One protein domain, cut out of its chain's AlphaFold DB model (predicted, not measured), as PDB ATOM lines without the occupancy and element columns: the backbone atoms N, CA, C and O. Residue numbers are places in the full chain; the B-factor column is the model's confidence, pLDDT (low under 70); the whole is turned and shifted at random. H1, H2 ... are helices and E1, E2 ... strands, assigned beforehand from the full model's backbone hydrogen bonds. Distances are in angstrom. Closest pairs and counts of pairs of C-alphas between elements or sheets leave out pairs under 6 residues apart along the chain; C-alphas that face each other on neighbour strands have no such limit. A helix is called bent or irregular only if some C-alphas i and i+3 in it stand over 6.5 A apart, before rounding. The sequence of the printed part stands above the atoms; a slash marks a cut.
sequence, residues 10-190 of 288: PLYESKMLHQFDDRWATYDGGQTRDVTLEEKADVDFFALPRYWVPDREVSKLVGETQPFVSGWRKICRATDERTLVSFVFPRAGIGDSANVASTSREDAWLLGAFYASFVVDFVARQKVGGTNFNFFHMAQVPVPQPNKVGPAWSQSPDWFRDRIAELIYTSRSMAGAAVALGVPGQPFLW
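This is residues 10 to 190 of the 288 residues of an uncharacterized protein of Luteimicrobium xylanilyticum (UniProt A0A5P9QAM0). A small antiparallel sheet, E6 E5 E7, lies near the middle of a loop-rich body, with helices H3 and H7 packed on it and H6 packed on H3. The hairpin E2 E3 and the strands E1 and E4 lie toward one end, H4 and H5 toward the other, and the long stretch of residues 139 to 158 runs far from the middle. The printed part has 181 residues, with seven named helices and seven named strands in the order E1 E2 E3 H1 E4 H2 E5 E6 E7 H3 H4 H5 H6 H7. The class is mixed, helices and strands, with under half of the residues in named elements. The whole is compact, with a radius of gyration of the C-alphas of 16.2 A, and rounded, spanning 49 by 44 by 35 A.

E1, residues 10 to 12, begins at C-alpha 10 (45.803, -60.411, 10.347). E2 is residues 25 to 28, E3 31 to 34, H1 37 to 41, E4 51 to 54 and H2 55 to 62. E5, residues 68 to 73, is 16.0 A long and E6, residues 86 to 90, 14.0 A; E7 is residues 98 to 101. H3 is residues 108 to 115, H4, 118 to 127, is 14.5 A long, and H5 is 135 to 138. H6, residues 159 to 168, is 14.8 A long. H7, residues 172 to 180, is 13.8 A long and ends at C-alpha 180 (38.070, -52.694, 27.841); it is irregular, with C-alphas 173 and 176 7.3 A apart.

E5 is the inner strand, antiparallel to E6 at 150 degrees, N 69 to O 89 being 2.9 A, and to E7 at 130 degrees, N 72 to O 99 being 3.0 A. H3 and H7 on one face of the sheet E6 E5 E7 make two layers, that is, helices on one face of a sheet. H3 runs along the strands at a height over the sheet of 8.3 A. The closest C-alphas of H7 and E6 are those of Met 174 and Pro 90, 5.5 A. H6 touches H3, about perpendicular at 84 degrees, closest at the C-alphas of Ile 164 and Ala 113, 7.2 A. H4 and H5 only just touch, with 3 pairs of C-alphas within 8 A, the closest those of Lys 127 and His 137, 6.7 A. H2 only grazes the sheet, with residues 61 to 62. E1 and E4 meet only at a point, C-alphas 10 and 52 facing each other at 4.6 A. E2 and E3 form an antiparallel hairpin, with N 26 to O 33 at 2.9 A. H1 touches no helix. Every O i to N i+4 pair is within hydrogen-bond range in H1, but 3 of 4 in H2 and H3, 5 of 6 in H4 and H6 and 3 of 5 in H7; H5 is too short for such a pair.

The C-alphas farthest apart, of Gly 29 and Gln 155, are 50.2 A apart. The printed part has no cut; the links E1 to E2, E5 to E6 and H5 to H6 are long. The mean pLDDT of the printed part is 91.2, and no printed residue is under 70.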
ATOM      1  N   PRO A  10      46.223 -61.027  11.598       95.69
ATOM      2  CA  PRO A  10      45.803 -60.411  10.347       95.69
ATOM      3  C   PRO A  10      46.428 -59.019  10.188       95.69
ATOM      4  O   PRO A  10      46.508 -58.250  11.149       95.69
ATOM      5  N   LEU A  11      46.865 -58.691   8.970       96.25
ATOM      6  CA  LEU A  11      47.283 -57.344   8.588       96.25
ATOM      7  C   LEU A  11      46.133 -56.673   7.830       96.25
ATOM      8  O   LEU A  11      45.912 -56.941   6.648       96.25
ATOM      9  N   TYR A  12      45.402 -55.806   8.525       96.56
ATOM     10  CA  TYR A  12      44.279 -55.062   7.970       96.56
ATOM     11  C   TYR A  12      44.743 -53.974   7.004       96.56
ATOM     12  O   TYR A  12      45.758 -53.301   7.201       96.56
ATOM     13  N   GLU A  13      43.935 -53.743   5.977       95.94
ATOM     14  CA  GLU A  13      44.012 -52.556   5.133       95.94
ATOM     15  C   GLU A  13      42.845 -51.627   5.463       95.94
ATOM     16  O   GLU A  13      41.755 -52.082   5.794       95.94
ATOM     17  N   SER A  14      43.039 -50.316   5.321       93.88
ATOM     18  CA  SER A  14      42.028 -49.298   5.645       93.88
ATOM     19  C   SER A  14      40.668 -49.573   5.003       93.88
ATOM     20  O   SER A  14      39.645 -49.396   5.653       93.88
ATOM     21  N   LYS A  15      40.640 -50.071   3.759       93.88
ATOM     22  CA  LYS A  15      39.411 -50.439   3.037       93.88
ATOM     23  C   LYS A  15      38.578 -51.530   3.721       93.88
ATOM     24  O   LYS A  15      37.400 -51.629   3.415       93.88
ATOM     25  N   MET A  16      39.160 -52.306   4.638       96.44
ATOM     26  CA  MET A  16      38.472 -53.338   5.422       96.44
ATOM     27  C   MET A  16      37.757 -52.782   6.662       96.44
ATOM     28  O   MET A  16      36.950 -53.492   7.249       96.44
ATOM     29  N   LEU A  17      38.030 -51.531   7.056       95.81
ATOM     30  CA  LEU A  17      37.608 -50.952   8.341       95.81
ATOM     31  C   LEU A  17      36.800 -49.679   8.139       95.81
ATOM     32  O   LEU A  17      37.330 -48.757   7.537       95.81
ATOM     33  N   HIS A  18      35.581 -49.552   8.640       95.31
ATOM     34  CA  HIS A  18      34.785 -48.323   8.517       95.31
ATOM     35  C   HIS A  18      34.371 -47.784   9.896       95.31
ATOM     36  O   HIS A  18      34.659 -48.393  10.927       95.31
ATOM     37  N   GLN A  19      33.706 -46.624   9.922       95.12
ATOM     38  CA  GLN A  19      33.109 -46.071  11.141       95.12
ATOM     39  C   GLN A  19      32.228 -47.132  11.809       95.12
ATOM     40  O   GLN A  19      31.249 -47.587  11.216       95.12
ATOM     41  N   PHE A  20      32.601 -47.503  13.036       95.62
ATOM     42  CA  PHE A  20      31.936 -48.527  13.844       95.62
ATOM     43  C   PHE A  20      31.819 -49.913  13.186       95.62
ATOM     44  O   PHE A  20      30.878 -50.651  13.470       95.62
ATOM     45  N   ASP A  21      32.732 -50.268  12.284       95.88
ATOM     46  CA  ASP A  21      32.671 -51.534  11.557       95.88
ATOM     47  C   ASP A  21      34.076 -52.089  11.302       95.88
ATOM     48  O   ASP A  21      34.800 -51.618  10.420       95.88
ATOM     49  N   ASP A  22      34.465 -53.095  12.084       95.06
ATOM     50  CA  ASP A  22      35.746 -53.795  11.957       95.06
ATOM     51  C   ASP A  22      35.780 -54.791  10.786       95.06
ATOM     52  O   ASP A  22      36.842 -55.310  10.440       95.06
ATOM     53  N   ARG A  23      34.631 -55.037  10.150       96.31
ATOM     54  CA  ARG A  23      34.433 -56.017   9.079       96.31
ATOM     55  C   ARG A  23      33.668 -55.398   7.914       96.31
ATOM     56  O   ARG A  23      32.710 -55.968   7.400       96.31
ATOM     57  N   TRP A  24      34.118 -54.227   7.468       96.75
ATOM     58  CA  TRP A  24      33.510 -53.526   6.339       96.75
ATOM     59  C   TRP A  24      33.716 -54.283   5.021       96.75
ATOM     60  O   TRP A  24      32.783 -54.444   4.235       96.75
ATOM     61  N   ALA A  25      34.939 -54.764   4.788       97.19
ATOM     62  CA  ALA A  25      35.299 -55.513   3.588       97.19
ATOM     63  C   ALA A  25      36.229 -56.682   3.914       97.19
ATOM     64  O   ALA A  25      37.048 -56.610   4.831       97.19
ATOM     65  N   THR A  26      36.130 -57.736   3.110       97.44
ATOM     66  CA  THR A  26      36.917 -58.967   3.226       97.44
ATOM     67  C   THR A  26      37.624 -59.279   1.908       97.44
ATOM     68  O   THR A  26      37.161 -58.879   0.832       97.44
ATOM     69  N   TYR A  27      38.761 -59.974   1.973       96.69
ATOM     70  CA  TYR A  27      39.408 -60.504   0.779       96.69
ATOM     71  C   TYR A  27      38.752 -61.802   0.305       96.69
ATOM     72  O   TYR A  27      38.459 -62.693   1.097       96.69
ATOM     73  N   ASP A  28      38.591 -61.909  -1.010       93.69
ATOM     74  CA  ASP A  28      38.090 -63.080  -1.723       93.69
ATOM     75  C   ASP A  28      38.852 -63.220  -3.050       93.69
ATOM     76  O   ASP A  28      38.913 -62.287  -3.854       93.69
ATOM     77  N   GLY A  29      39.548 -64.345  -3.246       85.88
ATOM     78  CA  GLY A  29      40.343 -64.591  -4.457       85.88
ATOM     79  C   GLY A  29      41.399 -63.516  -4.776       85.88
ATOM     80  O   GLY A  29      41.742 -63.308  -5.938       85.88
ATOM     81  N   GLY A  30      41.906 -62.799  -3.764       87.25
ATOM     82  CA  GLY A  30      42.884 -61.713  -3.919       87.25
ATOM     83  C   GLY A  30      42.291 -60.338  -4.259       87.25
ATOM     84  O   GLY A  30      43.033 -59.354  -4.308       87.25
ATOM     85  N   GLN A  31      40.974 -60.244  -4.440       92.88
ATOM     86  CA  GLN A  31      40.239 -58.984  -4.539       92.88
ATOM     87  C   GLN A  31      39.512 -58.692  -3.226       92.88
ATOM     88  O   GLN A  31      39.363 -59.570  -2.385       92.88
ATOM     89  N   THR A  32      39.085 -57.448  -3.025       94.75
ATOM     90  CA  THR A  32      38.239 -57.090  -1.879       94.75
ATOM     91  C   THR A  32      36.799 -56.920  -2.302       94.75
ATOM     92  O   THR A  32      36.544 -56.286  -3.326       94.75
ATOM     93  N   ARG A  33      35.887 -57.395  -1.460       96.25
ATOM     94  CA  ARG A  33      34.449 -57.148  -1.560       96.25
ATOM     95  C   ARG A  33      33.907 -56.665  -0.224       96.25
ATOM     96  O   ARG A  33      34.485 -56.966   0.822       96.25
ATOM     97  N   ASP A  34      32.790 -55.953  -0.270       97.19
ATOM     98  CA  ASP A  34      32.064 -55.599   0.943       97.19
ATOM     99  C   ASP A  34      31.530 -56.875   1.618       97.19
ATOM    100  O   ASP A  34      31.170 -57.857   0.954       97.19
ATOM    101  N   VAL A  35      31.530 -56.871   2.948       97.50
ATOM    102  CA  VAL A  35      30.951 -57.957   3.746       97.50
ATOM    103  C   VAL A  35      29.430 -57.855   3.677       97.50
ATOM    104  O   VAL A  35      28.855 -56.781   3.872       97.50
ATOM    105  N   THR A  36      28.778 -58.975   3.381       97.44
ATOM    106  CA  THR A  36      27.319 -59.054   3.236       97.44
ATOM    107  C   THR A  36      26.613 -58.916   4.585       97.44
ATOM    108  O   THR A  36      27.201 -59.159   5.635       97.44
ATOM    109  N   LEU A  37      25.323 -58.558   4.585       96.38
ATOM    110  CA  LEU A  37      24.552 -58.484   5.834       96.38
ATOM    111  C   LEU A  37      24.425 -59.843   6.534       96.38
ATOM    112  O   LEU A  37      24.409 -59.875   7.757       96.38
ATOM    113  N   GLU A  38      24.382 -60.945   5.785       97.12
ATOM    114  CA  GLU A  38      24.371 -62.301   6.348       97.12
ATOM    115  C   GLU A  38      25.685 -62.608   7.079       97.12
ATOM    116  O   GLU A  38      25.670 -63.023   8.232       97.12
ATOM    117  N   GLU A  39      26.828 -62.285   6.467       97.31
ATOM    118  CA  GLU A  39      28.137 -62.391   7.124       97.31
ATOM    119  C   GLU A  39      28.262 -61.439   8.325       97.31
ATOM    120  O   GLU A  39      28.916 -61.769   9.311       97.31
ATOM    121  N   LYS A  40      27.624 -60.260   8.287       97.31
ATOM    122  CA  LYS A  40      27.562 -59.376   9.460       97.31
ATOM    123  C   LYS A  40      26.636 -59.907  10.556       97.31
ATOM    124  O   LYS A  40      26.863 -59.641  11.732       97.31
ATOM    125  N   ALA A  41      25.607 -60.668  10.210       95.56
ATOM    126  CA  ALA A  41      24.752 -61.319  11.192       95.56
ATOM    127  C   ALA A  41      25.442 -62.524  11.855       95.56
ATOM    128  O   ALA A  41      25.023 -62.943  12.930       95.56
ATOM    129  N   ASP A  42      26.505 -63.070  11.265       96.44
ATOM    130  CA  ASP A  42      27.310 -64.112  11.898       96.44
ATOM    131  C   ASP A  42      28.268 -63.509  12.942       96.44
ATOM    132  O   ASP A  42      29.127 -62.677  12.643       96.44
ATOM    133  N   VAL A  43      28.124 -63.940  14.195       96.81
ATOM    134  CA  VAL A  43      28.931 -63.469  15.330       96.81
ATOM    135  C   VAL A  43      30.385 -63.948  15.273       96.81
ATOM    136  O   VAL A  43      31.264 -63.334  15.887       96.81
ATOM    137  N   ASP A  44      30.634 -65.053  14.571       96.38
ATOM    138  CA  ASP A  44      31.936 -65.705  14.446       96.38
ATOM    139  C   ASP A  44      32.656 -65.334  13.135       96.38
ATOM    140  O   ASP A  44      33.843 -65.633  12.974       96.38
ATOM    141  N   PHE A  45      31.988 -64.606  12.232       96.25
ATOM    142  CA  PHE A  45      32.608 -64.075  11.023       96.25
ATOM    143  C   PHE A  45      33.667 -63.012  11.344       96.25
ATOM    144  O   PHE A  45      33.445 -62.076  12.118       96.25
ATOM    145  N   PHE A  46      34.808 -63.106  10.665       92.94
ATOM    146  CA  PHE A  46      35.871 -62.108  10.695       92.94
ATOM    147  C   PHE A  46      36.335 -61.786   9.274       92.94
ATOM    148  O   PHE A  46      36.358 -62.651   8.399       92.94
ATOM    149  N   ALA A  47      36.733 -60.535   9.042       94.19
ATOM    150  CA  ALA A  47      37.245 -60.121   7.743       94.19
ATOM    151  C   ALA A  47      38.586 -60.806   7.442       94.19
ATOM    152  O   ALA A  47      39.546 -60.699   8.212       94.19
ATOM    153  N   LEU A  48      38.668 -61.491   6.300       95.56
ATOM    154  CA  LEU A  48      39.896 -62.152   5.876       95.56
ATOM    155  C   LEU A  48      40.876 -61.119   5.313       95.56
ATOM    156  O   LEU A  48      40.527 -60.387   4.379       95.56
ATOM    157  N   PRO A  49      42.107 -61.041   5.850       95.69
ATOM    158  CA  PRO A  49      43.129 -60.157   5.317       95.69
ATOM    159  C   PRO A  49      43.808 -60.799   4.103       95.69
ATOM    160  O   PRO A  49      43.797 -62.016   3.912       95.69
ATOM    161  N   ARG A  50      44.514 -59.981   3.322       95.38
ATOM    162  CA  ARG A  50      45.449 -60.486   2.306       95.38
ATOM    163  C   ARG A  50      46.783 -60.929   2.901       95.38
ATOM    164  O   ARG A  50      47.439 -61.811   2.354       95.38
ATOM    165  N   TYR A  51      47.195 -60.287   3.986       95.56
ATOM    166  CA  TYR A  51      48.515 -60.448   4.579       95.56
ATOM    167  C   TYR A  51      48.408 -60.743   6.072       95.56
ATOM    168  O   TYR A  51      47.418 -60.416   6.726       95.56
ATOM    169  N   TRP A  52      49.464 -61.341   6.607       96.00
ATOM    170  CA  TRP A  52      49.584 -61.708   8.009       96.00
ATOM    171  C   TRP A  52      50.933 -61.223   8.528       96.00
ATOM    172  O   TRP A  52      51.914 -61.197   7.786       96.00
ATOM    173  N   VAL A  53      50.983 -60.826   9.794       96.12
ATOM    174  CA  VAL A  53      52.176 -60.276  10.444       96.12
ATOM    175  C   VAL A  53      52.451 -61.038  11.744       96.12
ATOM    176  O   VAL A  53      51.492 -61.401  12.430       96.12
ATOM    177  N   PRO A  54      53.717 -61.304  12.115       96.00
ATOM    178  CA  PRO A  54      54.020 -61.935  13.393       96.00
ATOM    179  C   PRO A  54      53.448 -61.146  14.577       96.00
ATOM    180  O   PRO A  54      53.601 -59.925  14.645       96.00
ATOM    181  N   ASP A  55      52.856 -61.843  15.551       94.88
ATOM    182  CA  ASP A  55      52.267 -61.242  16.760       94.88
ATOM    183  C   ASP A  55      53.288 -60.367  17.501       94.88
ATOM    184  O   ASP A  55      52.976 -59.254  17.910       94.88
ATOM    185  N   ARG A  56      54.558 -60.794  17.555       93.81
ATOM    186  CA  ARG A  56      55.648 -60.015  18.167       93.81
ATOM    187  C   ARG A  56      55.831 -58.619  17.567       93.81
ATOM    188  O   ARG A  56      56.213 -57.709  18.295       93.81
ATOM    189  N   GLU A  57      55.577 -58.430  16.273       93.69
ATOM    190  CA  GLU A  57      55.692 -57.109  15.642       93.69
ATOM    191  C   GLU A  57      54.488 -56.228  15.994       93.69
ATOM    192  O   GLU A  57      54.650 -55.033  16.236       93.69
ATOM    193  N   VAL A  58      53.300 -56.825  16.128       93.25
ATOM    194  CA  VAL A  58      52.109 -56.127  16.634       93.25
ATOM    195  C   VAL A  58      52.302 -55.742  18.102       93.25
ATOM    196  O   VAL A  58      52.068 -54.590  18.458       93.25
ATOM    197  N   SER A  59      52.805 -56.651  18.945       91.00
ATOM    198  CA  SER A  59      53.085 -56.400  20.367       91.00
ATOM    199  C   SER A  59      54.024 -55.222  20.591       91.00
ATOM    200  O   SER A  59      53.784 -54.428  21.495       91.00
ATOM    201  N   LYS A  60      55.068 -55.075  19.765       90.06
ATOM    202  CA  LYS A  60      56.026 -53.963  19.875       90.06
ATOM    203  C   LYS A  60      55.382 -52.589  19.675       90.06
ATOM    204  O   LYS A  60      55.854 -51.624  20.266       90.06
ATOM    205  N   LEU A  61      54.362 -52.494  18.819       86.69
ATOM    206  CA  LEU A  61      53.760 -51.218  18.417       86.69
ATOM    207  C   LEU A  61      52.451 -50.917  19.151       86.69
ATOM    208  O   LEU A  61      52.224 -49.785  19.562       86.69
ATOM    209  N   VAL A  62      51.590 -51.923  19.304       84.38
ATOM    210  CA  VAL A  62      50.259 -51.791  19.918       84.38
ATOM    211  C   VAL A  62      50.310 -52.064  21.424       84.38
ATOM    212  O   VAL A  62      49.470 -51.569  22.169       84.38
ATOM    213  N   GLY A  63      51.306 -52.819  21.885       84.31
ATOM    214  CA  GLY A  63      51.380 -53.337  23.246       84.31
ATOM    215  C   GLY A  63      50.789 -54.745  23.372       84.31
ATOM    216  O   GLY A  63      50.010 -55.221  22.538       84.31
ATOM    217  N   GLU A  64      51.190 -55.442  24.432       83.38
ATOM    218  CA  GLU A  64      50.726 -56.806  24.721       83.38
ATOM    219  C   GLU A  64      49.316 -56.832  25.321       83.38
ATOM    220  O   GLU A  64      48.566 -57.778  25.101       83.38
ATOM    221  N   THR A  65      48.943 -55.782  26.055       83.12
ATOM    222  CA  THR A  65      47.698 -55.718  26.835       83.12
ATOM    223  C   THR A  65      46.583 -54.932  26.155       83.12
ATOM    224  O   THR A  65      45.438 -55.024  26.584       83.12
ATOM    225  N   GLN A  66      46.894 -54.172  25.103       86.12
ATOM    226  CA  GLN A  66      45.937 -53.316  24.411       86.12
ATOM    227  C   GLN A  66      45.005 -54.167  23.527       86.12
ATOM    228  O   GLN A  66      45.462 -54.726  22.529       86.12
ATOM    229  N   PRO A  67      43.701 -54.285  23.840       88.62
ATOM    230  CA  PRO A  67      42.858 -55.309  23.223       88.62
ATOM    231  C   PRO A  67      42.256 -54.903  21.871       88.62
ATOM    232  O   PRO A  67      41.683 -55.740  21.172       88.62
ATOM    233  N   PHE A  68      42.400 -53.637  21.485       90.12
ATOM    234  CA  PHE A  68      41.902 -53.085  20.228       90.12
ATOM    235  C   PHE A  68      42.855 -52.028  19.678       90.12
ATOM    236  O   PHE A  68      43.617 -51.411  20.423       90.12
ATOM    237  N   VAL A  69      42.754 -51.771  18.382       91.25
ATOM    238  CA  VAL A  69      43.440 -50.672  17.704       91.25
ATOM    239  C   VAL A  69      42.392 -49.684  17.205       91.25
ATOM    240  O   VAL A  69      41.341 -50.078  16.702       91.25
ATOM    241  N   SER A  70      42.670 -48.390  17.337       91.38
ATOM    242  CA  SER A  70      41.841 -47.324  16.780       91.38
ATOM    243  C   SER A  70      42.671 -46.381  15.917       91.38
ATOM    244  O   SER A  70      43.903 -46.374  15.963       91.38
ATOM    245  N   GLY A  71      42.003 -45.618  15.060       92.50
ATOM    246  CA  GLY A  71      42.692 -44.770  14.100       92.50
ATOM    247  C   GLY A  71      41.769 -44.196  13.041       92.50
ATOM    248  O   GLY A  71      40.562 -44.079  13.254       92.50
ATOM    249  N   TRP A  72      42.350 -43.823  11.903       94.31
ATOM    250  CA  TRP A  72      41.614 -43.277  10.765       94.31
ATOM    251  C   TRP A  72      42.214 -43.701   9.424       94.31
ATOM    252  O   TRP A  72      43.418 -43.951   9.293       94.31
ATOM    253  N   ARG A  73      41.359 -43.782   8.400       95.06
ATOM    254  CA  ARG A  73      41.782 -44.030   7.016       95.06
ATOM    255  C   ARG A  73      42.562 -42.825   6.474       95.06
ATOM    256  O   ARG A  73      42.185 -41.687   6.728       95.06
ATOM    257  N   LYS A  74      43.613 -43.061   5.677       94.00
ATOM    258  CA  LYS A  74      44.367 -41.970   5.028       94.00
ATOM    259  C   LYS A  74      43.684 -41.413   3.784       94.00
ATOM    260  O   LYS A  74      43.978 -40.285   3.413       94.00
ATOM    261  N   ILE A  75      42.836 -42.191   3.113       89.75
ATOM    262  CA  ILE A  75      42.281 -41.819   1.809       89.75
ATOM    263  C   ILE A  75      40.845 -41.312   1.956       89.75
ATOM    264  O   ILE A  75      39.991 -42.053   2.435       89.75
ATOM    265  N   CYS A  76      40.597 -40.085   1.493       84.44
ATOM    266  CA  CYS A  76      39.292 -39.422   1.427       84.44
ATOM    267  C   CYS A  76      38.923 -39.213  -0.041       84.44
ATOM    268  O   CYS A  76      39.406 -38.274  -0.678       84.44
ATOM    269  N   ARG A  77      38.125 -40.096  -0.637       78.19
ATOM    270  CA  ARG A  77      37.740 -39.930  -2.044       78.19
ATOM    271  C   ARG A  77      36.571 -38.959  -2.133       78.19
ATOM    272  O   ARG A  77      35.696 -38.952  -1.278       78.19
ATOM    273  N   ALA A  78      36.491 -38.213  -3.232       73.56
ATOM    274  CA  ALA A  78      35.345 -37.341  -3.504       73.56
ATOM    275  C   ALA A  78      34.013 -38.108  -3.653       73.56
ATOM    276  O   ALA A  78      32.950 -37.500  -3.665       73.56
ATOM    277  N   THR A  79      34.070 -39.435  -3.796       79.06
ATOM    278  CA  THR A  79      32.916 -40.340  -3.855       79.06
ATOM    279  C   THR A  79      32.515 -40.907  -2.494       79.06
ATOM    280  O   THR A  79      31.493 -41.584  -2.414       79.06
ATOM    281  N   ASP A  80      33.314 -40.682  -1.451       84.94
ATOM    282  CA  ASP A  80      33.056 -41.230  -0.125       84.94
ATOM    283  C   ASP A  80      32.044 -40.353   0.620       84.94
ATOM    284  O   ASP A  80      32.072 -39.125   0.558       84.94
ATOM    285  N   GLU A  81      31.142 -40.990   1.364       90.00
ATOM    286  CA  GLU A  81      30.125 -40.289   2.157       90.00
ATOM    287  C   GLU A  81      30.718 -39.367   3.218       90.00
ATOM    288  O   GLU A  81      30.095 -38.370   3.581       90.00
ATOM    289  N   ARG A  82      31.909 -39.711   3.709       92.81
ATOM    290  CA  ARG A  82      32.583 -39.139   4.874       92.81
ATOM    291  C   ARG A  82      34.035 -38.841   4.520       92.81
ATOM    292  O   ARG A  82      34.678 -39.644   3.847       92.81
ATOM    293  N   THR A  83      34.548 -37.705   4.983       93.88
ATOM    294  CA  THR A  83      35.960 -37.348   4.797       93.88
ATOM    295  C   THR A  83      36.808 -38.001   5.876       93.88
ATOM    296  O   THR A  83      37.816 -38.628   5.563       93.88
ATOM    297  N   LEU A  84      36.397 -37.918   7.142       94.94
ATOM    298  CA  LEU A  84      37.096 -38.578   8.237       94.94
ATOM    299  C   LEU A  84      36.411 -39.907   8.568       94.94
ATOM    300  O   LEU A  84      35.364 -39.969   9.209       94.94
ATOM    301  N   VAL A  85      37.045 -41.000   8.151       94.31
ATOM    302  CA  VAL A  85      36.620 -42.357   8.507       94.31
ATOM    303  C   VAL A  85      37.529 -42.869   9.616       94.31
ATOM    304  O   VAL A  85      38.630 -43.362   9.348       94.31
ATOM    305  N   SER A  86      37.080 -42.721  10.862       94.12
ATOM    306  CA  SER A  86      37.693 -43.374  12.016       94.12
ATOM    307  C   SER A  86      37.288 -44.843  12.096       94.12
ATOM    308  O   SER A  86      36.281 -45.263  11.525       94.12
ATOM    309  N   PHE A  87      38.082 -45.635  12.808       93.00
ATOM    310  CA  PHE A  87      37.785 -47.039  13.070       93.00
ATOM    311  C   PHE A  87      38.245 -47.451  14.468       93.00
ATOM    312  O   PHE A  87      39.145 -46.845  15.056       93.00
ATOM    313  N   VAL A  88      37.640 -48.532  14.951       92.56
ATOM    314  CA  VAL A  88      38.094 -49.338  16.085       92.56
ATOM    315  C   VAL A  88      37.969 -50.794  15.646       92.56
ATOM    316  O   VAL A  88      36.931 -51.168  15.109       92.56
ATOM    317  N   PHE A  89      39.016 -51.593  15.826       93.38
ATOM    318  CA  PHE A  89      39.030 -53.002  15.425       93.38
ATOM    319  C   PHE A  89      39.856 -53.848  16.408       93.38
ATOM    320  O   PHE A  89      40.586 -53.284  17.233       93.38
ATOM    321  N   PRO A  90      39.754 -55.189  16.361       92.88
ATOM    322  CA  PRO A  90      40.471 -56.069  17.277       92.88
ATOM    323  C   PRO A  90      41.986 -55.866  17.203       92.88
ATOM    324  O   PRO A  90      42.517 -55.433  16.182       92.88
ATOM    325  N   ARG A  91      42.708 -56.236  18.266       93.00
ATOM    326  CA  ARG A  91      44.178 -56.210  18.277       93.00
ATOM    327  C   ARG A  91      44.761 -57.014  17.104       93.00
ATOM    328  O   ARG A  91      44.772 -58.245  17.124       93.00
ATOM    329  N   ALA A  92      45.283 -56.305  16.110       94.25
ATOM    330  CA  ALA A  92      45.836 -56.860  14.882       94.25
ATOM    331  C   ALA A  92      46.784 -55.851  14.205       94.25
ATOM    332  O   ALA A  92      46.927 -54.713  14.654       94.25
ATOM    333  N   GLY A  93      47.466 -56.277  13.138       95.06
ATOM    334  CA  GLY A  93      48.309 -55.386  12.347       95.06
ATOM    335  C   GLY A  93      47.472 -54.486  11.439       95.06
ATOM    336  O   GLY A  93      46.403 -54.888  10.983       95.06
ATOM    337  N   ILE A  94      47.989 -53.301  11.107       94.44
ATOM    338  CA  ILE A  94      47.415 -52.434  10.074       94.44
ATOM    339  C   ILE A  94      48.498 -51.944   9.114       94.44
ATOM    340  O   ILE A  94      49.586 -51.552   9.532       94.44
ATOM    341  N   GLY A  95      48.215 -52.014   7.816       93.75
ATOM    342  CA  GLY A  95      49.113 -51.529   6.772       93.75
ATOM    343  C   GLY A  95      49.122 -50.002   6.664       93.75
ATOM    344  O   GLY A  95      48.266 -49.310   7.213       93.75
ATOM    345  N   ASP A  96      50.036 -49.470   5.850       92.38
ATOM    346  CA  ASP A  96      50.280 -48.021   5.712       92.38
ATOM    347  C   ASP A  96      49.089 -47.214   5.148       92.38
ATOM    348  O   ASP A  96      49.102 -45.991   5.126       92.38
ATOM    349  N   SER A  97      48.011 -47.864   4.715       92.81
ATOM    350  CA  SER A  97      46.808 -47.183   4.209       92.81
ATOM    351  C   SER A  97      45.969 -46.457   5.285       92.81
ATOM    352  O   SER A  97      44.998 -45.771   4.955       92.81
ATOM    353  N   ALA A  98      46.325 -46.587   6.564       94.31
ATOM    354  CA  ALA A  98      45.682 -45.929   7.701       94.31
ATOM    355  C   ALA A  98      46.723 -45.397   8.697       94.31
ATOM    356  O   ALA A  98      47.896 -45.760   8.632       94.31
ATOM    357  N   ASN A  99      46.289 -44.544   9.622       93.12
ATOM    358  CA  ASN A  99      47.077 -44.150  10.790       93.12
ATOM    359  C   ASN A  99      46.427 -44.683  12.064       93.12
ATOM    360  O   ASN A  99      45.203 -44.805  12.132       93.12
ATOM    361  N   VAL A 100      47.251 -44.955  13.074       90.44
ATOM    362  CA  VAL A 100      46.820 -45.415  14.398       90.44
ATOM    363  C   VAL A 100      46.783 -44.235  15.366       90.44
ATOM    364  O   VAL A 100      47.691 -43.403  15.378       90.44
ATOM    365  N   ALA A 101      45.740 -44.187  16.190       87.69
ATOM    366  CA  ALA A 101      45.638 -43.319  17.352       87.69
ATOM    367  C   ALA A 101      45.766 -44.185  18.610       87.69
ATOM    368  O   ALA A 101      44.934 -45.054  18.854       87.69
ATOM    369  N   SER A 102      46.796 -43.954  19.418       81.06
ATOM    370  CA  SER A 102      46.993 -44.653  20.692       81.06
ATOM    371  C   SER A 102      46.924 -43.671  21.853       81.06
ATOM    372  O   SER A 102      47.486 -42.577  21.780       81.06
ATOM    373  N   THR A 103      46.286 -44.075  22.944       77.38
ATOM    374  CA  THR A 103      46.236 -43.315  24.196       77.38
ATOM    375  C   THR A 103      46.245 -44.282  25.374       77.38
ATOM    376  O   THR A 103      45.785 -45.412  25.246       77.38
ATOM    377  N   SER A 104      46.767 -43.841  26.518       76.25
ATOM    378  CA  SER A 104      46.722 -44.597  27.774       76.25
ATOM    379  C   SER A 104      45.422 -44.386  28.557       76.25
ATOM    380  O   SER A 104      45.283 -44.917  29.656       76.25
ATOM    381  N   ARG A 105      44.490 -43.577  28.039       75.75
ATOM    382  CA  ARG A 105      43.208 -43.312  28.697       75.75
ATOM    383  C   ARG A 105      42.208 -44.442  28.460       75.75
ATOM    384  O   ARG A 105      42.082 -44.941  27.347       75.75
ATOM    385  N   GLU A 106      41.435 -44.760  29.489       71.94
ATOM    386  CA  GLU A 106      40.391 -45.796  29.456       71.94
ATOM    387  C   GLU A 106      39.190 -45.405  28.572       71.94
ATOM    388  O   GLU A 106      38.497 -46.263  28.033       71.94
ATOM    389  N   ASP A 107      38.983 -44.106  28.344       73.62
ATOM    390  CA  ASP A 107      37.908 -43.545  27.518       73.62
ATOM    391  C   ASP A 107      38.295 -43.352  26.038       73.62
ATOM    392  O   ASP A 107      37.597 -42.675  25.282       73.62
ATOM    393  N   ALA A 108      39.391 -43.976  25.588       74.12
ATOM    394  CA  ALA A 108      39.916 -43.888  24.219       74.12
ATOM    395  C   ALA A 108      38.881 -44.173  23.117       74.12
ATOM    396  O   ALA A 108      38.984 -43.657  22.003       74.12
ATOM    397  N   TRP A 109      37.897 -45.017  23.416       76.12
ATOM    398  CA  TRP A 109      36.826 -45.407  22.504       76.12
ATOM    399  C   TRP A 109      35.900 -44.233  22.145       76.12
ATOM    400  O   TRP A 109      35.415 -44.181  21.013       76.12
ATOM    401  N   LEU A 110      35.728 -43.248  23.039       83.31
ATOM    402  CA  LEU A 110      34.977 -42.020  22.747       83.31
ATOM    403  C   LEU A 110      35.611 -41.238  21.601       83.31
ATOM    404  O   LEU A 110      34.904 -40.674  20.771       83.31
ATOM    405  N   LEU A 111      36.945 -41.235  21.516       85.19
ATOM    406  CA  LEU A 111      37.667 -40.515  20.471       85.19
ATOM    407  C   LEU A 111      37.297 -41.023  19.073       85.19
ATOM    408  O   LEU A 111      37.091 -40.230  18.157       85.19
ATOM    409  N   GLY A 112      37.151 -42.344  18.926       86.31
ATOM    410  CA  GLY A 112      36.702 -42.958  17.679       86.31
ATOM    411  C   GLY A 112      35.313 -42.471  17.264       86.31
ATOM    412  O   GLY A 112      35.111 -42.156  16.089       86.31
ATOM    413  N   ALA A 113      34.394 -42.346  18.224       90.06
ATOM    414  CA  ALA A 113      33.043 -41.850  17.986       90.06
ATOM    415  C   ALA A 113      33.008 -40.347  17.674       90.06
ATOM    416  O   ALA A 113      32.337 -39.949  16.725       90.06
ATOM    417  N   PHE A 114      33.797 -39.524  18.376       90.81
ATOM    418  CA  PHE A 114      33.948 -38.102  18.050       90.81
ATOM    419  C   PHE A 114      34.434 -37.908  16.613       90.81
ATOM    420  O   PHE A 114      33.847 -37.133  15.860       90.81
ATOM    421  N   TYR A 115      35.462 -38.651  16.199       92.56
ATOM    422  CA  TYR A 115      35.963 -38.609  14.824       92.56
ATOM    423  C   TYR A 115      34.964 -39.144  13.791       92.56
ATOM    424  O   TYR A 115      35.049 -38.773  12.622       92.56
ATOM    425  N   ALA A 116      34.008 -39.974  14.211       93.81
ATOM    426  CA  ALA A 116      32.932 -40.465  13.359       93.81
ATOM    427  C   ALA A 116      31.735 -39.497  13.258       93.81
ATOM    428  O   ALA A 116      30.813 -39.773  12.490       93.81
ATOM    429  N   SER A 117      31.739 -38.362  13.966       95.88
ATOM    430  CA  SER A 117      30.610 -37.419  13.985       95.88
ATOM    431  C   SER A 117      30.538 -36.508  12.754       95.88
ATOM    432  O   SER A 117      31.567 -36.162  12.162       95.88
ATOM    433  N   PHE A 118      29.331 -36.096  12.359       97.75
ATOM    434  CA  PHE A 118      29.124 -35.168  11.238       97.75
ATOM    435  C   PHE A 118      29.742 -33.790  11.485       97.75
ATOM    436  O   PHE A 118      30.365 -33.237  10.581       97.75
ATOM    437  N   VAL A 119      29.646 -33.260  12.707       97.06
ATOM    438  CA  VAL A 119      30.248 -31.969  13.087       97.06
ATOM    439  C   VAL A 119      31.770 -31.960  12.906       97.06
ATOM    440  O   VAL A 119      32.330 -31.015  12.350       97.06
ATOM    441  N   VAL A 120      32.454 -33.040  13.292       96.00
ATOM    442  CA  VAL A 120      33.901 -33.175  13.081       96.00
ATOM    443  C   VAL A 120      34.232 -33.359  11.601       96.00
ATOM    444  O   VAL A 120      35.167 -32.733  11.098       96.00
ATOM    445  N   ASP A 121      33.469 -34.189  10.888       96.00
ATOM    446  CA  ASP A 121      33.675 -34.425   9.456       96.00
ATOM    447  C   ASP A 121      33.485 -33.141   8.640       96.00
ATOM    448  O   ASP A 121      34.255 -32.875   7.718       96.00
ATOM    449  N   PHE A 122      32.527 -32.300   9.032       96.38
ATOM    450  CA  PHE A 122      32.312 -30.981   8.451       96.38
ATOM    451  C   PHE A 122      33.563 -30.107   8.573       96.38
ATOM    452  O   PHE A 122      34.034 -29.576   7.570       96.38
ATOM    453  N   VAL A 123      34.174 -30.019   9.761       95.56
ATOM    454  CA  VAL A 123      35.423 -29.257   9.952       95.56
ATOM    455  C   VAL A 123      36.585 -29.875   9.169       95.56
ATOM    456  O   VAL A 123      37.370 -29.156   8.545       95.56
ATOM    457  N   ALA A 124      36.693 -31.204   9.170       94.62
ATOM    458  CA  ALA A 124      37.705 -31.938   8.419       94.62
ATOM    459  C   ALA A 124      37.625 -31.645   6.910       94.62
ATOM    460  O   ALA A 124      38.651 -31.365   6.289       94.62
ATOM    461  N   ARG A 125      36.418 -31.629   6.328       92.31
ATOM    462  CA  ARG A 125      36.172 -31.313   4.907       92.31
ATOM    463  C   ARG A 125      36.725 -29.963   4.486       92.31
ATOM    464  O   ARG A 125      37.328 -29.871   3.426       92.31
ATOM    465  N   GLN A 126      36.575 -28.942   5.326       91.75
ATOM    466  CA  GLN A 126      37.059 -27.593   5.007       91.75
ATOM    467  C   GLN A 126      38.591 -27.502   4.967       91.75
ATOM    468  O   GLN A 126      39.149 -26.567   4.398       91.75
ATOM    469  N   LYS A 127      39.289 -28.453   5.598       91.62
ATOM    470  CA  LYS A 127      40.755 -28.456   5.722       91.62
ATOM    471  C   LYS A 127      41.444 -29.328   4.676       91.62
ATOM    472  O   LYS A 127      42.642 -29.174   4.455       91.62
ATOM    473  N   VAL A 128      40.716 -30.258   4.068       91.69
ATOM    474  CA  VAL A 128      41.270 -31.271   3.171       91.69
ATOM    475  C   VAL A 128      41.115 -30.811   1.722       91.69
ATOM    476  O   VAL A 128      40.026 -30.828   1.163       91.69
ATOM    477  N   GLY A 129      42.227 -30.416   1.095       85.75
ATOM    478  CA  GLY A 129      42.257 -29.974  -0.310       85.75
ATOM    479  C   GLY A 129      42.506 -31.084  -1.342       85.75
ATOM    480  O   GLY A 129      42.584 -30.806  -2.535       85.75
ATOM    481  N   GLY A 130      42.684 -32.333  -0.907       88.38
ATOM    482  CA  GLY A 130      42.992 -33.477  -1.770       88.38
ATOM    483  C   GLY A 130      42.487 -34.782  -1.166       88.38
ATOM    484  O   GLY A 130      41.628 -34.773  -0.297       88.38
ATOM    485  N   THR A 131      43.028 -35.922  -1.583       89.75
ATOM    486  CA  THR A 131      42.515 -37.225  -1.123       89.75
ATOM    487  C   THR A 131      43.231 -37.791   0.099       89.75
ATOM    488  O   THR A 131      42.964 -38.929   0.455       89.75
ATOM    489  N   ASN A 132      44.169 -37.063   0.712       91.38
ATOM    490  CA  ASN A 132      45.021 -37.582   1.787       91.38
ATOM    491  C   ASN A 132      44.749 -36.887   3.129       91.38
ATOM    492  O   ASN A 132      45.076 -35.712   3.295       91.38
ATOM    493  N   PHE A 133      44.264 -37.635   4.119       92.50
ATOM    494  CA  PHE A 133      44.069 -37.196   5.503       92.50
ATOM    495  C   PHE A 133      45.280 -37.514   6.388       92.50
ATOM    496  O   PHE A 133      45.353 -38.520   7.097       92.50
ATOM    497  N   ASN A 134      46.266 -36.625   6.334       89.19
ATOM    498  CA  ASN A 134      47.495 -36.723   7.127       89.19
ATOM    499  C   ASN A 134      47.369 -36.176   8.561       89.19
ATOM    500  O   ASN A 134      46.421 -35.467   8.895       89.19
ATOM    501  N   PHE A 135      48.388 -36.445   9.384       92.81
ATOM    502  CA  PHE A 135      48.479 -36.032  10.791       92.81
ATOM    503  C   PHE A 135      48.222 -34.542  11.036       92.81
ATOM    504  O   PHE A 135      47.562 -34.195  12.007       92.81
ATOM    505  N   PHE A 136      48.692 -33.657  10.154       92.62
ATOM    506  CA  PHE A 136      48.480 -32.218  10.321       92.62
ATOM    507  C   PHE A 136      47.012 -31.801  10.143       92.62
ATOM    508  O   PHE A 136      46.630 -30.756  10.662       92.62
ATOM    509  N   HIS A 137      46.188 -32.585   9.436       94.62
ATOM    510  CA  HIS A 137      44.739 -32.369   9.416       94.62
ATOM    511  C   HIS A 137      44.131 -32.825  10.739       94.62
ATOM    512  O   HIS A 137      43.386 -32.066  11.350       94.62
ATOM    513  N   MET A 138      44.508 -34.021  11.214       93.25
ATOM    514  CA  MET A 138      44.027 -34.563  12.489       93.25
ATOM    515  C   MET A 138      44.351 -33.632  13.666       93.25
ATOM    516  O   MET A 138      43.499 -33.375  14.505       93.25
ATOM    517  N   ALA A 139      45.549 -33.039  13.681       92.19
ATOM    518  CA  ALA A 139      45.971 -32.072  14.697       92.19
ATOM    519  C   ALA A 139      45.130 -30.778  14.729       92.19
ATOM    520  O   ALA A 139      45.242 -30.004  15.675       92.19
ATOM    521  N   GLN A 140      44.313 -30.524  13.704       91.94
ATOM    522  CA  GLN A 140      43.434 -29.356  13.606       91.94
ATOM    523  C   GLN A 140      41.950 -29.695  13.798       91.94
ATOM    524  O   GLN A 140      41.110 -28.797  13.699       91.94
ATOM    525  N   VAL A 141      41.612 -30.970  14.003       91.94
ATOM    526  CA  VAL A 141      40.239 -31.391  14.283       91.94
ATOM    527  C   VAL A 141      39.894 -31.006  15.724       91.94
ATOM    528  O   VAL A 141      40.670 -31.318  16.631       91.94
ATOM    529  N   PRO A 142      38.760 -30.327  15.969       89.69
ATOM    530  CA  PRO A 142      38.351 -30.006  17.325       89.69
ATOM    531  C   PRO A 142      37.931 -31.292  18.048       89.69
ATOM    532  O   PRO A 142      37.230 -32.124  17.482       89.69
ATOM    533  N   VAL A 143      38.373 -31.456  19.294       87.31
ATOM    534  CA  VAL A 143      37.983 -32.567  20.172       87.31
ATOM    535  C   VAL A 143      37.609 -31.970  21.531       87.31
ATOM    536  O   VAL A 143      38.421 -31.221  22.088       87.31
ATOM    537  N   PRO A 144      36.413 -32.252  22.081       84.31
ATOM    538  CA  PRO A 144      36.031 -31.775  23.398       84.31
ATOM    539  C   PRO A 144      36.993 -32.316  24.453       84.31
ATOM    540  O   PRO A 144      37.465 -33.451  24.379       84.31
ATOM    541  N   GLN A 145      37.291 -31.499  25.460       82.00
ATOM    542  CA  GLN A 145      38.072 -31.975  26.598       82.00
ATOM    543  C   GLN A 145      37.262 -33.044  27.350       82.00
ATOM    544  O   GLN A 145      36.065 -32.834  27.536       82.00
ATOM    545  N   PRO A 146      37.871 -34.143  27.836       76.25
ATOM    546  CA  PRO A 146      37.131 -35.231  28.485       76.25
ATOM    547  C   PRO A 146      36.239 -34.788  29.653       76.25
ATOM    548  O   PRO A 146      35.143 -35.298  29.825       76.25
ATOM    549  N   ASN A 147      36.662 -33.781  30.425       75.50
ATOM    550  CA  ASN A 147      35.879 -33.213  31.531       75.50
ATOM    551  C   ASN A 147      34.648 -32.400  31.088       75.50
ATOM    552  O   ASN A 147      33.857 -31.994  31.933       75.50
ATOM    553  N   LYS A 148      34.512 -32.124  29.789       75.75
ATOM    554  CA  LYS A 148      33.344 -31.490  29.168       75.75
ATOM    555  C   LYS A 148      32.455 -32.501  28.444       75.75
ATOM    556  O   LYS A 148      31.465 -32.107  27.840       75.75
ATOM    557  N   VAL A 149      32.811 -33.787  28.475       73.69
ATOM    558  CA  VAL A 149      32.015 -34.864  27.889       73.69
ATOM    559  C   VAL A 149      31.080 -35.390  28.973       73.69
ATOM    560  O   VAL A 149      31.442 -36.253  29.763       73.69
ATOM    561  N   GLY A 150      29.885 -34.815  29.040       70.00
ATOM    562  CA  GLY A 150      28.807 -35.252  29.923       70.00
ATOM    563  C   GLY A 150      27.476 -34.784  29.341       70.00
ATOM    564  O   GLY A 150      27.379 -33.610  28.975       70.00
ATOM    565  N   PRO A 151      26.481 -35.670  29.172       74.12
ATOM    566  CA  PRO A 151      25.251 -35.307  28.486       74.12
ATOM    567  C   PRO A 151      24.429 -34.357  29.360       74.12
ATOM    568  O   PRO A 151      23.897 -34.758  30.386       74.12
ATOM    569  N   ALA A 152      24.267 -33.099  28.947       86.94
ATOM    570  CA  ALA A 152      23.321 -32.192  29.608       86.94
ATOM    571  C   ALA A 152      21.861 -32.686  29.487       86.94
ATOM    572  O   ALA A 152      20.998 -32.283  30.259       86.94
ATOM    573  N   TRP A 153      21.611 -33.600  28.547       92.69
ATOM    574  CA  TRP A 153      20.326 -34.230  28.257       92.69
ATOM    575  C   TRP A 153      20.098 -35.572  28.983       92.69
ATOM    576  O   TRP A 153      19.072 -36.210  28.761       92.69
ATOM    577  N   SER A 154      21.031 -36.066  29.810       91.62
ATOM    578  CA  SER A 154      20.872 -37.352  30.516       91.62
ATOM    579  C   SER A 154      21.643 -37.388  31.835       91.62
ATOM    580  O   SER A 154      22.745 -36.863  31.925       91.62
ATOM    581  N   GLN A 155      21.116 -38.065  32.859       88.19
ATOM    582  CA  GLN A 155      21.867 -38.306  34.097       88.19
ATOM    583  C   GLN A 155      22.748 -39.559  34.015       88.19
ATOM    584  O   GLN A 155      23.548 -39.802  34.921       88.19
ATOM    585  N   SER A 156      22.635 -40.357  32.946       90.25
ATOM    586  CA  SER A 156      23.437 -41.569  32.786       90.25
ATOM    587  C   SER A 156      24.885 -41.219  32.416       90.25
ATOM    588  O   SER A 156      25.126 -40.687  31.326       90.25
ATOM    589  N   PRO A 157      25.883 -41.571  33.254       86.62
ATOM    590  CA  PRO A 157      27.294 -41.403  32.900       86.62
ATOM    591  C   PRO A 157      27.716 -42.325  31.745       86.62
ATOM    592  O   PRO A 157      28.727 -42.084  31.088       86.62
ATOM    593  N   ASP A 158      26.921 -43.360  31.475       90.38
ATOM    594  CA  ASP A 158      27.204 -44.406  30.502       90.38
ATOM    595  C   ASP A 158      26.532 -44.155  29.142       90.38
ATOM    596  O   ASP A 158      26.707 -44.932  28.206       90.38
ATOM    597  N   TRP A 159      25.835 -43.023  28.985       93.69
ATOM    598  CA  TRP A 159      25.022 -42.696  27.807       93.69
ATOM    599  C   TRP A 159      25.754 -42.890  26.467       93.69
ATOM    600  O   TRP A 159      25.200 -43.474  25.530       93.69
ATOM    601  N   PHE A 160      27.010 -42.435  26.375       93.44
ATOM    602  CA  PHE A 160      27.853 -42.640  25.192       93.44
ATOM    603  C   PHE A 160      28.346 -44.082  25.079       93.44
ATOM    604  O   PHE A 160      28.374 -44.636  23.979       93.44
ATOM    605  N   ARG A 161      28.745 -44.683  26.208       93.12
ATOM    606  CA  ARG A 161      29.277 -46.049  26.260       93.12
ATOM    607  C   ARG A 161      28.262 -47.025  25.704       93.12
ATOM    608  O   ARG A 161      28.612 -47.808  24.832       93.12
ATOM    609  N   ASP A 162      27.021 -46.941  26.159       95.00
ATOM    610  CA  ASP A 162      25.981 -47.907  25.823       95.00
ATOM    611  C   ASP A 162      25.655 -47.879  24.319       95.00
ATOM    612  O   ASP A 162      25.546 -48.925  23.679       95.00
ATOM    613  N   ARG A 163      25.642 -46.686  23.708       96.50
ATOM    614  CA  ARG A 163      25.452 -46.516  22.256       96.50
ATOM    615  C   ARG A 163      26.646 -46.994  21.442       96.50
ATOM    616  O   ARG A 163      26.486 -47.693  20.444       96.50
ATOM    617  N   ILE A 164      27.855 -46.623  21.857       95.25
ATOM    618  CA  ILE A 164      29.081 -46.994  21.142       95.25
ATOM    619  C   ILE A 164      29.337 -48.498  21.258       95.25
ATOM    620  O   ILE A 164      29.753 -49.116  20.280       95.25
ATOM    621  N   ALA A 165      29.032 -49.102  22.405       95.38
ATOM    622  CA  ALA A 165      29.132 -50.535  22.636       95.38
ATOM    623  C   ALA A 165      28.286 -51.334  21.640       95.38
ATOM    624  O   ALA A 165      28.806 -52.254  21.013       95.38
ATOM    625  N   GLU A 166      27.024 -50.953  21.443       97.25
ATOM    626  CA  GLU A 166      26.146 -51.575  20.443       97.25
ATOM    627  C   GLU A 166      26.661 -51.422  19.012       97.25
ATOM    628  O   GLU A 166      26.509 -52.312  18.173       97.25
ATOM    629  N   LEU A 167      27.323 -50.300  18.731       96.94
ATOM    630  CA  LEU A 167      27.892 -50.037  17.422       96.94
ATOM    631  C   LEU A 167      29.160 -50.856  17.141       96.94
ATOM    632  O   LEU A 167      29.361 -51.251  15.993       96.94
ATOM    633  N   ILE A 168      30.006 -51.138  18.135       94.81
ATOM    634  CA  ILE A 168      31.305 -51.798  17.898       94.81
ATOM    635  C   ILE A 168      31.348 -53.270  18.320       94.81
ATOM    636  O   ILE A 168      32.101 -54.044  17.736       94.81
ATOM    637  N   TYR A 169      30.567 -53.692  19.315       96.50
ATOM    638  CA  TYR A 169      30.613 -55.055  19.846       96.50
ATOM    639  C   TYR A 169      29.574 -55.952  19.165       96.50
ATOM    640  O   TYR A 169      28.630 -56.415  19.799       96.50
ATOM    641  N   THR A 170      29.752 -56.195  17.864       96.75
ATOM    642  CA  THR A 170      28.820 -57.008  17.046       96.75
ATOM    643  C   THR A 170      29.353 -58.394  16.674       96.75
ATOM    644  O   THR A 170      28.671 -59.176  16.024       96.75
ATOM    645  N   SER A 171      30.582 -58.712  17.073       96.06
ATOM    646  CA  SER A 171      31.279 -59.953  16.733       96.06
ATOM    647  C   SER A 171      32.148 -60.417  17.903       96.06
ATOM    648  O   SER A 171      32.508 -59.635  18.793       96.06
ATOM    649  N   ARG A 172      32.532 -61.701  17.920       95.06
ATOM    650  CA  ARG A 172      33.425 -62.228  18.970       95.06
ATOM    651  C   ARG A 172      34.843 -61.678  18.873       95.06
ATOM    652  O   ARG A 172      35.524 -61.607  19.896       95.06
ATOM    653  N   SER A 173      35.287 -61.268  17.683       93.88
ATOM    654  CA  SER A 173      36.600 -60.638  17.494       93.88
ATOM    655  C   SER A 173      36.732 -59.359  18.333       93.88
ATOM    656  O   SER A 173      37.810 -59.066  18.851       93.88
ATOM    657  N   MET A 174      35.621 -58.652  18.552       94.88
ATOM    658  CA  MET A 174      35.550 -57.413  19.325       94.88
ATOM    659  C   MET A 174      35.377 -57.616  20.837       94.88
ATOM    660  O   MET A 174      35.316 -56.635  21.577       94.88
ATOM    661  N   ALA A 175      35.367 -58.857  21.340       93.06
ATOM    662  CA  ALA A 175      35.201 -59.133  22.771       93.06
ATOM    663  C   ALA A 175      36.280 -58.465  23.643       93.06
ATOM    664  O   ALA A 175      35.979 -57.966  24.723       93.06
ATOM    665  N   GLY A 176      37.527 -58.396  23.164       90.19
ATOM    666  CA  GLY A 176      38.596 -57.689  23.875       90.19
ATOM    667  C   GLY A 176      38.310 -56.191  24.024       90.19
ATOM    668  O   GLY A 176      38.538 -55.625  25.093       90.19
ATOM    669  N   ALA A 177      37.771 -55.559  22.977       88.81
ATOM    670  CA  ALA A 177      37.340 -54.167  23.035       88.81
ATOM    671  C   ALA A 177      36.184 -54.007  24.028       88.81
ATOM    672  O   ALA A 177      36.264 -53.162  24.910       88.81
ATOM    673  N   ALA A 178      35.161 -54.862  23.957       91.25
ATOM    674  CA  ALA A 178      34.019 -54.817  24.870       91.25
ATOM    675  C   ALA A 178      34.433 -54.908  26.348       91.25
ATOM    676  O   ALA A 178      33.957 -54.124  27.165       91.25
ATOM    677  N   VAL A 179      35.379 -55.796  26.676       88.94
ATOM    678  CA  VAL A 179      35.951 -55.897  28.028       88.94
ATOM    679  C   VAL A 179      36.638 -54.595  28.440       88.94
ATOM    680  O   VAL A 179      36.411 -54.127  29.552       88.94
ATOM    681  N   ALA A 180      37.429 -53.981  27.556       85.19
ATOM    682  CA  ALA A 180      38.070 -52.694  27.841       85.19
ATOM    683  C   ALA A 180      37.071 -51.539  27.998       85.19
ATOM    684  O   ALA A 180      37.332 -50.618  28.766       85.19
ATOM    685  N   LEU A 181      35.925 -51.594  27.311       86.38
ATOM    686  CA  LEU A 181      34.823 -50.652  27.512       86.38
ATOM    687  C   LEU A 181      34.009 -50.941  28.787       86.38
ATOM    688  O   LEU A 181      33.155 -50.136  29.139       86.38
ATOM    689  N   GLY A 182      34.229 -52.065  29.476       89.06
ATOM    690  CA  GLY A 182      33.412 -52.473  30.622       89.06
ATOM    691  C   GLY A 182      32.014 -52.967  30.236       89.06
ATOM    692  O   GLY A 182      31.097 -52.914  31.050       89.06
ATOM    693  N   VAL A 183      31.833 -53.445  29.001       90.38
ATOM    694  CA  VAL A 183      30.548 -53.930  28.480       90.38
ATOM    695  C   VAL A 183      30.454 -55.445  28.688       90.38
ATOM    696  O   VAL A 183      31.203 -56.195  28.055       90.38
ATOM    697  N   PRO A 184      29.540 -55.934  29.545       87.81
ATOM    698  CA  PRO A 184      29.379 -57.363  29.773       87.81
ATOM    699  C   PRO A 184      28.567 -58.041  28.655       87.81
ATOM    700  O   PRO A 184      27.918 -57.402  27.825       87.81
ATOM    701  N   GLY A 185      28.548 -59.376  28.689       91.38
ATOM    702  CA  GLY A 185      27.622 -60.193  27.904       91.38
ATOM    703  C   GLY A 185      28.109 -60.583  26.505       91.38
ATOM    704  O   GLY A 185      29.286 -60.462  26.160       91.38
ATOM    705  N   GLN A 186      27.184 -61.131  25.714       95.94
ATOM    706  CA  GLN A 186      27.438 -61.548  24.330       95.94
ATOM    707  C   GLN A 186      27.429 -60.345  23.372       95.94
ATOM    708  O   GLN A 186      26.830 -59.321  23.715       95.94
ATOM    709  N   PRO A 187      28.053 -60.458  22.184       97.38
ATOM    710  CA  PRO A 187      27.988 -59.408  21.173       97.38
ATOM    711  C   PRO A 187      26.540 -59.066  20.800       97.38
ATOM    712  O   PRO A 187      25.665 -59.939  20.813       97.38
ATOM    713  N   PHE A 188      26.293 -57.803  20.476       97.94
ATOM    714  CA  PHE A 188      25.017 -57.326  19.951       97.94
ATOM    715  C   PHE A 188      24.781 -57.841  18.532       97.94
ATOM    716  O   PHE A 188      25.735 -58.083  17.791       97.94
ATOM    717  N   LEU A 189      23.516 -58.004  18.150       97.81
ATOM    718  CA  LEU A 189      23.167 -58.354  16.775       97.81
ATOM    719  C   LEU A 189      23.525 -57.201  15.829       97.81
ATOM    720  O   LEU A 189      23.359 -56.025  16.160       97.81
ATOM    721  N   TRP A 190      23.970 -57.532  14.615       97.69
ATOM    722  CA  TRP A 190      24.081 -56.534  13.557       97.69
ATOM    723  C   TRP A 190      22.688 -56.157  13.036       97.69
ATOM    724  O   TRP A 190      22.106 -56.866  12.218       97.69
TER     725      TRP A 190